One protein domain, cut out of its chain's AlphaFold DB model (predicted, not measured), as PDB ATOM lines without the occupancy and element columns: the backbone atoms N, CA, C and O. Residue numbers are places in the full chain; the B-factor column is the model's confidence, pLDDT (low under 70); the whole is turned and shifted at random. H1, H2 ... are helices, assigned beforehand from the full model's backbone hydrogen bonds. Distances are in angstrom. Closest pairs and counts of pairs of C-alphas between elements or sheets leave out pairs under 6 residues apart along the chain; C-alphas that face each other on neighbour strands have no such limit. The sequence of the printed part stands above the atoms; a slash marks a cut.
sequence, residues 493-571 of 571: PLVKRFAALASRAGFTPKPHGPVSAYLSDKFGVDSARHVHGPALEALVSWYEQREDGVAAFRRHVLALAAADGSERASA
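This is residues 493 to 571 of the 571 residues of an uncharacterized protein of Quadrisphaera sp. DSM 44207 (UniProt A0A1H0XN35). One long helix, H4, makes the length of the domain, and three shorter helices gather near its first part, while residues 565 to 571 stick out beyond them. H3 turns a corner into H4, H1 packs on H3 and on the first part of H4, and H2 crosses H4 farther along. The printed part has 79 residues with four named helices, H1 to H4 in chain order, and no named strand; the class is all helix. It is compact, with a radius of gyration of the C-alphas of 12.4 A and spans of 39 by 26 by 18 A.

H1, residues 493 to 504, touches H3, residues 533 to 544, the same way at a steep tilt of 37 degrees, only just past shallow; their closest C-alphas, of Phe 498 and Val 540, are 6.2 A apart. H2, residues 514 to 523, is close to H1 but not clearly touching, with the C-alphas of Ala 502 and Val 515 7.3 A apart. H2 and H3 are apart. H4, residues 549 to 570, is the hub. Its residues 556 to 561 touch H2, about perpendicular at 86 degrees, closest at the C-alphas of Tyr 518 and Val 557, 5.6 A. Its residues 550 to 554 touch residues 501 to 504 of H1, about perpendicular at 73 degrees, closest at the C-alphas of Arg 504 and Val 550, 6.5 A. H3 and H4 touch only at the corner, closest at the C-alphas of Tyr 543 and Gly 549, 4.3 A. The helix packing is mostly crossed, with no touching pair at a shallow tilt. In H1, H2, H3 and H4 every O i to N i+4 pair is within hydrogen-bond range.

H1 begins at C-alpha 493 (-10.288, -23.721, -6.070) and is 16.5 A long; H2 is 14.0 A and H3 16.3 A. H4, 32.5 A, ends at C-alpha 570 (-48.014, -35.197, 2.102).

The C-alphas farthest apart, of Pro 493 and Ser 570, are 40.3 A apart. The printed part has no cut and no long link. Residues 566 to 571 have pLDDT under 70.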
ATOM      1  N   PRO A 493     -10.412 -24.346  -7.388       98.00
ATOM      2  CA  PRO A 493     -10.288 -23.721  -6.070       98.00
ATOM      3  C   PRO A 493     -11.614 -23.180  -5.512       98.00
ATOM      4  O   PRO A 493     -11.870 -23.314  -4.316       98.00
ATOM      5  N   LEU A 494     -12.482 -22.627  -6.364       97.62
ATOM      6  CA  LEU A 494     -13.796 -22.119  -5.963       97.62
ATOM      7  C   LEU A 494     -14.739 -23.261  -5.561       97.62
ATOM      8  O   LEU A 494     -15.382 -23.198  -4.512       97.62
ATOM      9  N   VAL A 495     -14.756 -24.358  -6.322       97.69
ATOM     10  CA  VAL A 495     -15.527 -25.559  -5.952       97.69
ATOM     11  C   VAL A 495     -15.054 -26.116  -4.599       97.69
ATOM     12  O   VAL A 495     -15.875 -26.513  -3.771       97.69
ATOM     13  N   LYS A 496     -13.739 -26.089  -4.332       97.12
ATOM     14  CA  LYS A 496     -13.161 -26.495  -3.040       97.12
ATOM     15  C   LYS A 496     -13.576 -25.560  -1.895       97.12
ATOM     16  O   LYS A 496     -13.905 -26.054  -0.818       97.12
ATOM     17  N   ARG A 497     -13.615 -24.239  -2.121       97.88
ATOM     18  CA  ARG A 497     -14.120 -23.255  -1.140       97.88
ATOM     19  C   ARG A 497     -15.590 -23.491  -0.804       97.88
ATOM     20  O   ARG A 497     -15.936 -23.577   0.372       97.88
ATOM     21  N   PHE A 498     -16.438 -23.702  -1.811       97.75
ATOM     22  CA  PHE A 498     -17.847 -24.037  -1.588       97.75
ATOM     23  C   PHE A 498     -18.013 -25.336  -0.780       97.75
ATOM     24  O   PHE A 498     -18.785 -25.379   0.179       97.75
ATOM     25  N   ALA A 499     -17.249 -26.384  -1.105       97.00
ATOM     26  CA  ALA A 499     -17.275 -27.641  -0.354       97.00
ATOM     27  C   ALA A 499     -16.830 -27.466   1.112       97.00
ATOM     28  O   ALA A 499     -17.413 -28.078   2.012       97.00
ATOM     29  N   ALA A 500     -15.840 -26.606   1.373       97.12
ATOM     30  CA  ALA A 500     -15.405 -26.266   2.726       97.12
ATOM     31  C   ALA A 500     -16.482 -25.488   3.504       97.12
ATOM     32  O   ALA A 500     -16.721 -25.794   4.671       97.12
ATOM     33  N   LEU A 501     -17.176 -24.538   2.861       97.69
ATOM     34  CA  LEU A 501     -18.317 -23.827   3.450       97.69
ATOM     35  C   LEU A 501     -19.442 -24.801   3.838       97.69
ATOM     36  O   LEU A 501     -19.918 -24.764   4.973       97.69
ATOM     37  N   ALA A 502     -19.815 -25.712   2.932       97.62
ATOM     38  CA  ALA A 502     -20.826 -26.732   3.199       97.62
ATOM     39  C   ALA A 502     -20.427 -27.657   4.360       97.62
ATOM     40  O   ALA A 502     -21.237 -27.903   5.255       97.62
ATOM     41  N   SER A 503     -19.162 -28.088   4.392       97.12
ATOM     42  CA  SER A 503     -18.629 -28.945   5.459       97.12
ATOM     43  C   SER A 503     -18.642 -28.241   6.817       97.12
ATOM     44  O   SER A 503     -19.106 -28.814   7.800       97.12
ATOM     45  N   ARG A 504     -18.221 -26.968   6.879       97.44
ATOM     46  CA  ARG A 504     -18.283 -26.145   8.105       97.44
ATOM     47  C   ARG A 504     -19.714 -25.931   8.596       97.44
ATOM     48  O   ARG A 504     -19.933 -25.810   9.796       97.44
ATOM     49  N   ALA A 505     -20.683 -25.903   7.685       97.19
ATOM     50  CA  ALA A 505     -22.103 -25.808   8.011       97.19
ATOM     51  C   ALA A 505     -22.737 -27.149   8.430       97.19
ATOM     52  O   ALA A 505     -23.929 -27.185   8.735       97.19
ATOM     53  N   GLY A 506     -21.957 -28.234   8.477       97.31
ATOM     54  CA  GLY A 506     -22.415 -29.559   8.890       97.31
ATOM     55  C   GLY A 506     -23.034 -30.390   7.765       97.31
ATOM     56  O   GLY A 506     -23.740 -31.353   8.050       97.31
ATOM     57  N   PHE A 507     -22.790 -30.044   6.497       97.06
ATOM     58  CA  PHE A 507     -23.264 -30.827   5.359       97.06
ATOM     59  C   PHE A 507     -22.121 -31.538   4.647       97.06
ATOM     60  O   PHE A 507     -21.113 -30.936   4.287       97.06
ATOM     61  N   THR A 508     -22.322 -32.818   4.342       93.19
ATOM     62  CA  THR A 508     -21.487 -33.534   3.375       93.19
ATOM     63  C   THR A 508     -22.088 -33.341   1.980       93.19
ATOM     64  O   THR A 508     -23.251 -33.710   1.789       93.19
ATOM     65  N   PRO A 509     -21.351 -32.795   0.993       83.00
ATOM     66  CA  PRO A 509     -21.842 -32.697  -0.375       83.00
ATOM     67  C   PRO A 509     -21.983 -34.107  -0.962       83.00
ATOM     68  O   PRO A 509     -21.007 -34.725  -1.379       83.00
ATOM     69  N   LYS A 510     -23.207 -34.630  -0.944       89.81
ATOM     70  CA  LYS A 510     -23.607 -35.882  -1.588       89.81
ATOM     71  C   LYS A 510     -24.628 -35.564  -2.685       89.81
ATOM     72  O   LYS A 510     -25.409 -34.622  -2.499       89.81
ATOM     73  N   PRO A 511     -24.660 -36.334  -3.787       86.38
ATOM     74  CA  PRO A 511     -25.771 -36.280  -4.733       86.38
ATOM     75  C   PRO A 511     -27.102 -36.413  -3.986       86.38
ATOM     76  O   PRO A 511     -27.201 -37.215  -3.056       86.38
ATOM     77  N   HIS A 512     -28.093 -35.596  -4.351       87.06
ATOM     78  CA  HIS A 512     -29.426 -35.571  -3.727       87.06
ATOM     79  C   HIS A 512     -29.457 -35.230  -2.220       87.06
ATOM     80  O   HIS A 512     -30.465 -35.449  -1.556       87.06
ATOM     81  N   GLY A 513     -28.368 -34.690  -1.658       93.12
ATOM     82  CA  GLY A 513     -28.350 -34.168  -0.289       93.12
ATOM     83  C   GLY A 513     -28.926 -32.744  -0.176       93.12
ATOM     84  O   GLY A 513     -29.156 -32.091  -1.194       93.12
ATOM     85  N   PRO A 514     -29.062 -32.194   1.048       94.75
ATOM     86  CA  PRO A 514     -29.604 -30.846   1.275       94.75
ATOM     87  C   PRO A 514     -28.891 -29.741   0.483       94.75
ATOM     88  O   PRO A 514     -29.513 -28.811  -0.018       94.75
ATOM     89  N   VAL A 515     -27.570 -29.861   0.315       96.25
ATOM     90  CA  VAL A 515     -26.771 -28.909  -0.474       96.25
ATOM     91  C   VAL A 515     -27.105 -28.995  -1.965       96.25
ATOM     92  O   VAL A 515     -27.119 -27.974  -2.640       96.25
ATOM     93  N   SER A 516     -27.387 -30.195  -2.475       94.38
ATOM     94  CA  SER A 516     -27.789 -30.408  -3.868       94.38
ATOM     95  C   SER A 516     -29.174 -29.808  -4.131       94.38
ATOM     96  O   SER A 516     -29.334 -29.078  -5.103       94.38
ATOM     97  N   ALA A 517     -30.127 -29.997  -3.208       91.94
ATOM     98  CA  ALA A 517     -31.444 -29.349  -3.259       91.94
ATOM     99  C   ALA A 517     -31.329 -27.815  -3.243       91.94
ATOM    100  O   ALA A 517     -31.909 -27.138  -4.085       91.94
ATOM    101  N   TYR A 518     -30.482 -27.266  -2.364       95.06
ATOM    102  CA  TYR A 518     -30.200 -25.827  -2.320       95.06
ATOM    103  C   TYR A 518     -29.632 -25.284  -3.643       95.06
ATOM    104  O   TYR A 518     -30.003 -24.195  -4.081       95.06
ATOM    105  N   LEU A 519     -28.719 -26.015  -4.289       95.12
ATOM    106  CA  LEU A 519     -28.176 -25.616  -5.592       95.12
ATOM    107  C   LEU A 519     -29.226 -25.733  -6.705       95.12
ATOM    108  O   LEU A 519     -29.264 -24.876  -7.591       95.12
ATOM    109  N   SER A 520     -30.090 -26.747  -6.633       92.12
ATOM    110  CA  SER A 520     -31.159 -26.974  -7.604       92.12
ATOM    111  C   SER A 520     -32.197 -25.860  -7.546       92.12
ATOM    112  O   SER A 520     -32.538 -25.298  -8.580       92.12
ATOM    113  N   ASP A 521     -32.636 -25.476  -6.350       92.00
ATOM    114  CA  ASP A 521     -33.545 -24.344  -6.153       92.00
ATOM    115  C   ASP A 521     -32.919 -23.030  -6.647       92.00
ATOM    116  O   ASP A 521     -33.494 -22.302  -7.455       92.00
ATOM    117  N   LYS A 522     -31.682 -22.746  -6.222       92.81
ATOM    118  CA  LYS A 522     -31.065 -21.439  -6.472       92.81
ATOM    119  C   LYS A 522     -30.557 -21.249  -7.901       92.81
ATOM    120  O   LYS A 522     -30.554 -20.125  -8.405       92.81
ATOM    121  N   PHE A 523     -30.071 -22.314  -8.533       92.69
ATOM    122  CA  PHE A 523     -29.368 -22.252  -9.818       92.69
ATOM    123  C   PHE A 523     -29.886 -23.256 -10.854       92.69
ATOM    124  O   PHE A 523     -29.440 -23.212 -11.996       92.69
ATOM    125  N   GLY A 524     -30.815 -24.146 -10.500       91.12
ATOM    126  CA  GLY A 524     -31.308 -25.191 -11.401       91.12
ATOM    127  C   GLY A 524     -30.320 -26.329 -11.649       91.12
ATOM    128  O   GLY A 524     -30.449 -27.017 -12.657       91.12
ATOM    129  N   VAL A 525     -29.315 -26.513 -10.784       93.31
ATOM    130  CA  VAL A 525     -28.296 -27.564 -10.931       93.31
ATOM    131  C   VAL A 525     -28.028 -28.286  -9.616       93.31
ATOM    132  O   VAL A 525     -28.083 -27.701  -8.545       93.31
ATOM    133  N   ASP A 526     -27.666 -29.559  -9.687       94.62
ATOM    134  CA  ASP A 526     -27.477 -30.440  -8.529       94.62
ATOM    135  C   ASP A 526     -26.049 -30.433  -7.949       94.62
ATOM    136  O   ASP A 526     -25.800 -30.988  -6.873       94.62
ATOM    137  N   SER A 527     -25.108 -29.803  -8.656       96.06
ATOM    138  CA  SER A 527     -23.676 -29.836  -8.377       96.06
ATOM    139  C   SER A 527     -23.051 -28.458  -8.523       96.06
ATOM    140  O   SER A 527     -23.269 -27.755  -9.507       96.06
ATOM    141  N   ALA A 528     -22.170 -28.101  -7.584       96.06
ATOM    142  CA  ALA A 528     -21.433 -26.839  -7.632       96.06
ATOM    143  C   ALA A 528     -20.577 -26.713  -8.903       96.06
ATOM    144  O   ALA A 528     -20.340 -25.606  -9.360       96.06
ATOM    145  N   ARG A 529     -20.159 -27.833  -9.517       97.00
ATOM    146  CA  ARG A 529     -19.411 -27.841 -10.790       97.00
ATOM    147  C   ARG A 529     -20.244 -27.379 -11.990       97.00
ATOM    148  O   ARG A 529     -19.685 -27.127 -13.050       97.00
ATOM    149  N   HIS A 530     -21.565 -27.335 -11.841       96.50
ATOM    150  CA  HIS A 530     -22.512 -26.970 -12.891       96.50
ATOM    151  C   HIS A 530     -23.072 -25.547 -12.712       96.50
ATOM    152  O   HIS A 530     -23.835 -25.093 -13.559       96.50
ATOM    153  N   VAL A 531     -22.693 -24.843 -11.637       95.44
ATOM    154  CA  VAL A 531     -23.080 -23.446 -11.377       95.44
ATOM    155  C   VAL A 531     -22.128 -22.507 -12.116       95.44
ATOM    156  O   VAL A 531     -20.922 -22.735 -12.077       95.44
ATOM    157  N   HIS A 532     -22.639 -21.440 -12.739       96.69
ATOM    158  CA  HIS A 532     -21.810 -20.393 -13.345       96.69
ATOM    159  C   HIS A 532     -20.727 -19.887 -12.380       96.69
ATOM    160  O   HIS A 532     -21.048 -19.487 -11.256       96.69
ATOM    161  N   GLY A 533     -19.468 -19.860 -12.817       96.88
ATOM    162  CA  GLY A 533     -18.308 -19.469 -12.013       96.88
ATOM    163  C   GLY A 533     -18.506 -18.160 -11.242       96.88
ATOM    164  O   GLY A 533     -18.493 -18.195 -10.008       96.88
ATOM    165  N   PRO A 534     -18.778 -17.032 -11.923       96.94
ATOM    166  CA  PRO A 534     -19.057 -15.749 -11.275       96.94
ATOM    167  C   PRO A 534     -20.203 -15.787 -10.252       96.94
ATOM    168  O   PRO A 534     -20.120 -15.159  -9.197       96.94
ATOM    169  N   ALA A 535     -21.263 -16.560 -10.513       95.00
ATOM    170  CA  ALA A 535     -22.392 -16.672  -9.590       95.00
ATOM    171  C   ALA A 535     -22.046 -17.490  -8.339       95.00
ATOM    172  O   ALA A 535     -22.457 -17.134  -7.230       95.00
ATOM    173  N   LEU A 536     -21.273 -18.568  -8.499       97.19
ATOM    174  CA  LEU A 536     -20.778 -19.361  -7.377       97.19
ATOM    175  C   LEU A 536     -19.776 -18.560  -6.531       97.19
ATOM    176  O   LEU A 536     -19.841 -18.623  -5.305       97.19
ATOM    177  N   GLU A 537     -18.903 -17.766  -7.160       97.81
ATOM    178  CA  GLU A 537     -17.946 -16.881  -6.477       97.81
ATOM    179  C   GLU A 537     -18.670 -15.815  -5.652       97.81
ATOM    180  O   GLU A 537     -18.370 -15.642  -4.470       97.81
ATOM    181  N   ALA A 538     -19.672 -15.152  -6.241       95.81
ATOM    182  CA  ALA A 538     -20.499 -14.173  -5.543       95.81
ATOM    183  C   ALA A 538     -21.227 -14.802  -4.345       95.81
ATOM    184  O   ALA A 538     -21.288 -14.206  -3.270       95.81
ATOM    185  N   LEU A 539     -21.738 -16.029  -4.504       96.62
ATOM    186  CA  LEU A 539     -22.393 -16.750  -3.420       96.62
ATOM    187  C   LEU A 539     -21.431 -17.064  -2.270       96.62
ATOM    188  O   LEU A 539     -21.753 -16.793  -1.114       96.62
ATOM    189  N   VAL A 540     -20.281 -17.665  -2.580       97.56
ATOM    190  CA  VAL A 540     -19.278 -18.055  -1.580       97.56
ATOM    191  C   VAL A 540     -18.753 -16.817  -0.859       97.56
ATOM    192  O   VAL A 540     -18.764 -16.786   0.370       97.56
ATOM    193  N   SER A 541     -18.407 -15.768  -1.608       96.81
ATOM    194  CA  SER A 541     -17.936 -14.494  -1.054       96.81
ATOM    195  C   SER A 541     -18.972 -13.844  -0.138       96.81
ATOM    196  O   SER A 541     -18.618 -13.360   0.935       96.81
ATOM    197  N   TRP A 542     -20.260 -13.883  -0.502       96.69
ATOM    198  CA  TRP A 542     -21.330 -13.333   0.334       96.69
ATOM    199  C   TRP A 542     -21.419 -14.015   1.701       96.69
ATOM    200  O   TRP A 542     -21.622 -13.340   2.706       96.69
ATOM    201  N   TYR A 543     -21.260 -15.342   1.767       97.38
ATOM    202  CA  TYR A 543     -21.238 -16.040   3.055       97.38
ATOM    203  C   TYR A 543     -19.919 -15.827   3.803       97.38
ATOM    204  O   TYR A 543     -19.951 -15.634   5.010       97.38
ATOM    205  N   GLU A 544     -18.769 -15.835   3.127       96.06
ATOM    206  CA  GLU A 544     -17.461 -15.664   3.779       96.06
ATOM    207  C   GLU A 544     -17.262 -14.268   4.391       96.06
ATOM    208  O   GLU A 544     -16.594 -14.148   5.413       96.06
ATOM    209  N   GLN A 545     -17.869 -13.226   3.815       96.50
ATOM    210  CA  GLN A 545     -17.799 -11.851   4.334       96.50
ATOM    211  C   GLN A 545     -18.688 -11.603   5.561       96.50
ATOM    212  O   GLN A 545     -18.572 -10.562   6.207       96.50
ATOM    213  N   ARG A 546     -19.598 -12.527   5.890       96.50
ATOM    214  CA  ARG A 546     -20.505 -12.386   7.034       96.50
ATOM    215  C   ARG A 546     -19.907 -13.019   8.279       96.50
ATOM    216  O   ARG A 546     -19.496 -14.177   8.249       96.50
ATOM    217  N   GLU A 547     -20.001 -12.310   9.400       95.19
ATOM    218  CA  GLU A 547     -19.629 -12.835  10.721       95.19
ATOM    219  C   GLU A 547     -20.387 -14.138  11.049       95.19
ATOM    220  O   GLU A 547     -19.810 -15.094  11.559       95.19
ATOM    221  N   ASP A 548     -21.660 -14.230  10.638       95.44
ATOM    222  CA  ASP A 548     -22.518 -15.405  10.821       95.44
ATOM    223  C   ASP A 548     -22.615 -16.320   9.584       95.44
ATOM    224  O   ASP A 548     -23.528 -17.144   9.490       95.44
ATOM    225  N   GLY A 549     -21.690 -16.199   8.628       94.88
ATOM    226  CA  GLY A 549     -21.777 -16.807   7.296       94.88
ATOM    227  C   GLY A 549     -22.095 -18.302   7.269       94.88
ATOM    228  O   GLY A 549     -23.002 -18.741   6.560       94.88
ATOM    229  N   VAL A 550     -21.394 -19.090   8.087       97.50
ATOM    230  CA  VAL A 550     -21.603 -20.546   8.185       97.50
ATOM    231  C   VAL A 550     -22.995 -20.874   8.732       97.50
ATOM    232  O   VAL A 550     -23.687 -21.745   8.200       97.50
ATOM    233  N   ALA A 551     -23.437 -20.156   9.768       96.38
ATOM    234  CA  ALA A 551     -24.756 -20.347  10.361       96.38
ATOM    235  C   ALA A 551     -25.873 -19.902   9.401       96.38
ATOM    236  O   ALA A 551     -26.894 -20.582   9.287       96.38
ATOM    237  N   ALA A 552     -25.667 -18.806   8.665       95.62
ATOM    238  CA  ALA A 552     -26.584 -18.329   7.636       95.62
ATOM    239  C   ALA A 552     -26.731 -19.340   6.490       95.62
ATOM    240  O   ALA A 552     -27.857 -19.663   6.109       95.62
ATOM    241  N   PHE A 553     -25.620 -19.898   5.992       97.69
ATOM    242  CA  PHE A 553     -25.649 -20.949   4.972       97.69
ATOM    243  C   PHE A 553     -26.429 -22.172   5.465       97.69
ATOM    244  O   PHE A 553     -27.326 -22.651   4.772       97.69
ATOM    245  N   ARG A 554     -26.170 -22.619   6.704       97.56
ATOM    246  CA  ARG A 554     -26.897 -23.733   7.331       97.56
ATOM    247  C   ARG A 554     -28.404 -23.508   7.382       97.56
ATOM    248  O   ARG A 554     -29.155 -24.401   6.996       97.56
ATOM    249  N   ARG A 555     -28.847 -22.327   7.822       96.88
ATOM    250  CA  ARG A 555     -30.278 -21.989   7.884       96.88
ATOM    251  C   ARG A 555     -30.934 -22.019   6.505       96.88
ATOM    252  O   ARG A 555     -32.013 -22.581   6.383       96.88
ATOM    253  N   HIS A 556     -30.287 -21.469   5.475       96.12
ATOM    254  CA  HIS A 556     -30.850 -21.466   4.121       96.12
ATOM    255  C   HIS A 556     -30.967 -22.872   3.525       96.12
ATOM    256  O   HIS A 556     -32.003 -23.207   2.960       96.12
ATOM    257  N   VAL A 557     -29.939 -23.711   3.690       96.06
ATOM    258  CA  VAL A 557     -29.973 -25.097   3.202       96.06
ATOM    259  C   VAL A 557     -31.064 -25.912   3.914       96.06
ATOM    260  O   VAL A 557     -31.792 -26.655   3.264       96.06
ATOM    261  N   LEU A 558     -31.224 -25.753   5.235       94.94
ATOM    262  CA  LEU A 558     -32.268 -26.458   5.992       94.94
ATOM    263  C   LEU A 558     -33.683 -25.956   5.683       94.94
ATOM    264  O   LEU A 558     -34.602 -26.767   5.644       94.94
ATOM    265  N   ALA A 559     -33.864 -24.653   5.455       91.94
ATOM    266  CA  ALA A 559     -35.169 -24.089   5.115       91.94
ATOM    267  C   ALA A 559     -35.727 -24.683   3.812       91.94
ATOM    268  O   ALA A 559     -36.913 -24.991   3.745       91.94
ATOM    269  N   LEU A 560     -34.866 -24.902   2.813       89.19
ATOM    270  CA  LEU A 560     -35.257 -25.548   1.557       89.19
ATOM    271  C   LEU A 560     -35.483 -27.052   1.726       89.19
ATOM    272  O   LEU A 560     -36.495 -27.571   1.274       89.19
ATOM    273  N   ALA A 561     -34.604 -27.750   2.453       84.19
ATOM    274  CA  ALA A 561     -34.784 -29.182   2.702       84.19
ATOM    275  C   ALA A 561     -36.079 -29.494   3.483       84.19
ATOM    276  O   ALA A 561     -36.687 -30.544   3.279       84.19
ATOM    277  N   ALA A 562     -36.511 -28.592   4.369       84.00
ATOM    278  CA  ALA A 562     -37.778 -28.717   5.086       84.00
ATOM    279  C   ALA A 562     -39.001 -28.513   4.174       84.00
ATOM    280  O   ALA A 562     -40.009 -29.191   4.369       84.00
ATOM    281  N   ALA A 563     -38.906 -27.628   3.172       79.06
ATOM    282  CA  ALA A 563     -39.960 -27.432   2.178       79.06
ATOM    283  C   ALA A 563     -40.160 -28.706   1.335       79.06
ATOM    284  O   ALA A 563     -41.268 -29.245   1.314       79.06
ATOM    285  N   ASP A 564     -39.071 -29.269   0.797       75.25
ATOM    286  CA  ASP A 564     -39.093 -30.510   0.001       75.25
ATOM    287  C   ASP A 564     -39.589 -31.726   0.807       75.25
ATOM    288  O   ASP A 564     -40.294 -32.599   0.296       75.25
ATOM    289  N   GLY A 565     -39.215 -31.810   2.089       71.12
ATOM    290  CA  GLY A 565     -39.642 -32.892   2.978       71.12
ATOM    291  C   GLY A 565     -41.137 -32.849   3.308       71.12
ATOM    292  O   GLY A 565     -41.762 -33.901   3.441       71.12
ATOM    293  N   SER A 566     -41.721 -31.650   3.405       53.59
ATOM    294  CA  SER A 566     -43.156 -31.477   3.667       53.59
ATOM    295  C   SER A 566     -44.028 -31.867   2.469       53.59
ATOM    296  O   SER A 566     -45.094 -32.452   2.655       53.59
ATOM    297  N   GLU A 567     -43.536 -31.645   1.247       52.12
ATOM    298  CA  GLU A 567     -44.204 -32.074   0.013       52.12
ATOM    299  C   GLU A 567     -44.140 -33.596  -0.171       52.12
ATOM    300  O   GLU A 567     -45.115 -34.207  -0.596       52.12
ATOM    301  N   ARG A 568     -43.036 -34.246   0.222       49.19
ATOM    302  CA  ARG A 568     -42.911 -35.714   0.139       49.19
ATOM    303  C   ARG A 568     -43.625 -36.486   1.244       49.19
ATOM    304  O   ARG A 568     -43.872 -37.666   1.061       49.19
ATOM    305  N   ALA A 569     -43.890 -35.868   2.393       34.94
ATOM    306  CA  ALA A 569     -44.642 -36.499   3.481       34.94
ATOM    307  C   ALA A 569     -46.167 -36.328   3.336       34.94
ATOM    308  O   ALA A 569     -46.924 -36.953   4.075       34.94
ATOM    309  N   SER A 570     -46.604 -35.447   2.430       36.09
ATOM    310  CA  SER A 570     -48.014 -35.197   2.102       36.09
ATOM    311  C   SER A 570     -48.456 -35.818   0.769       36.09
ATOM    312  O   SER A 570     -49.652 -35.809   0.475       36.09
ATOM    313  N   ALA A 571     -47.508 -36.374   0.009       38.97
ATOM    314  CA  ALA A 571     -47.718 -37.300  -1.101       38.97
ATOM    315  C   ALA A 571     -47.580 -38.743  -0.601       38.97
ATOM    316  O   ALA A 571     -48.311 -39.610  -1.130       38.97
TER     317      ALA A 571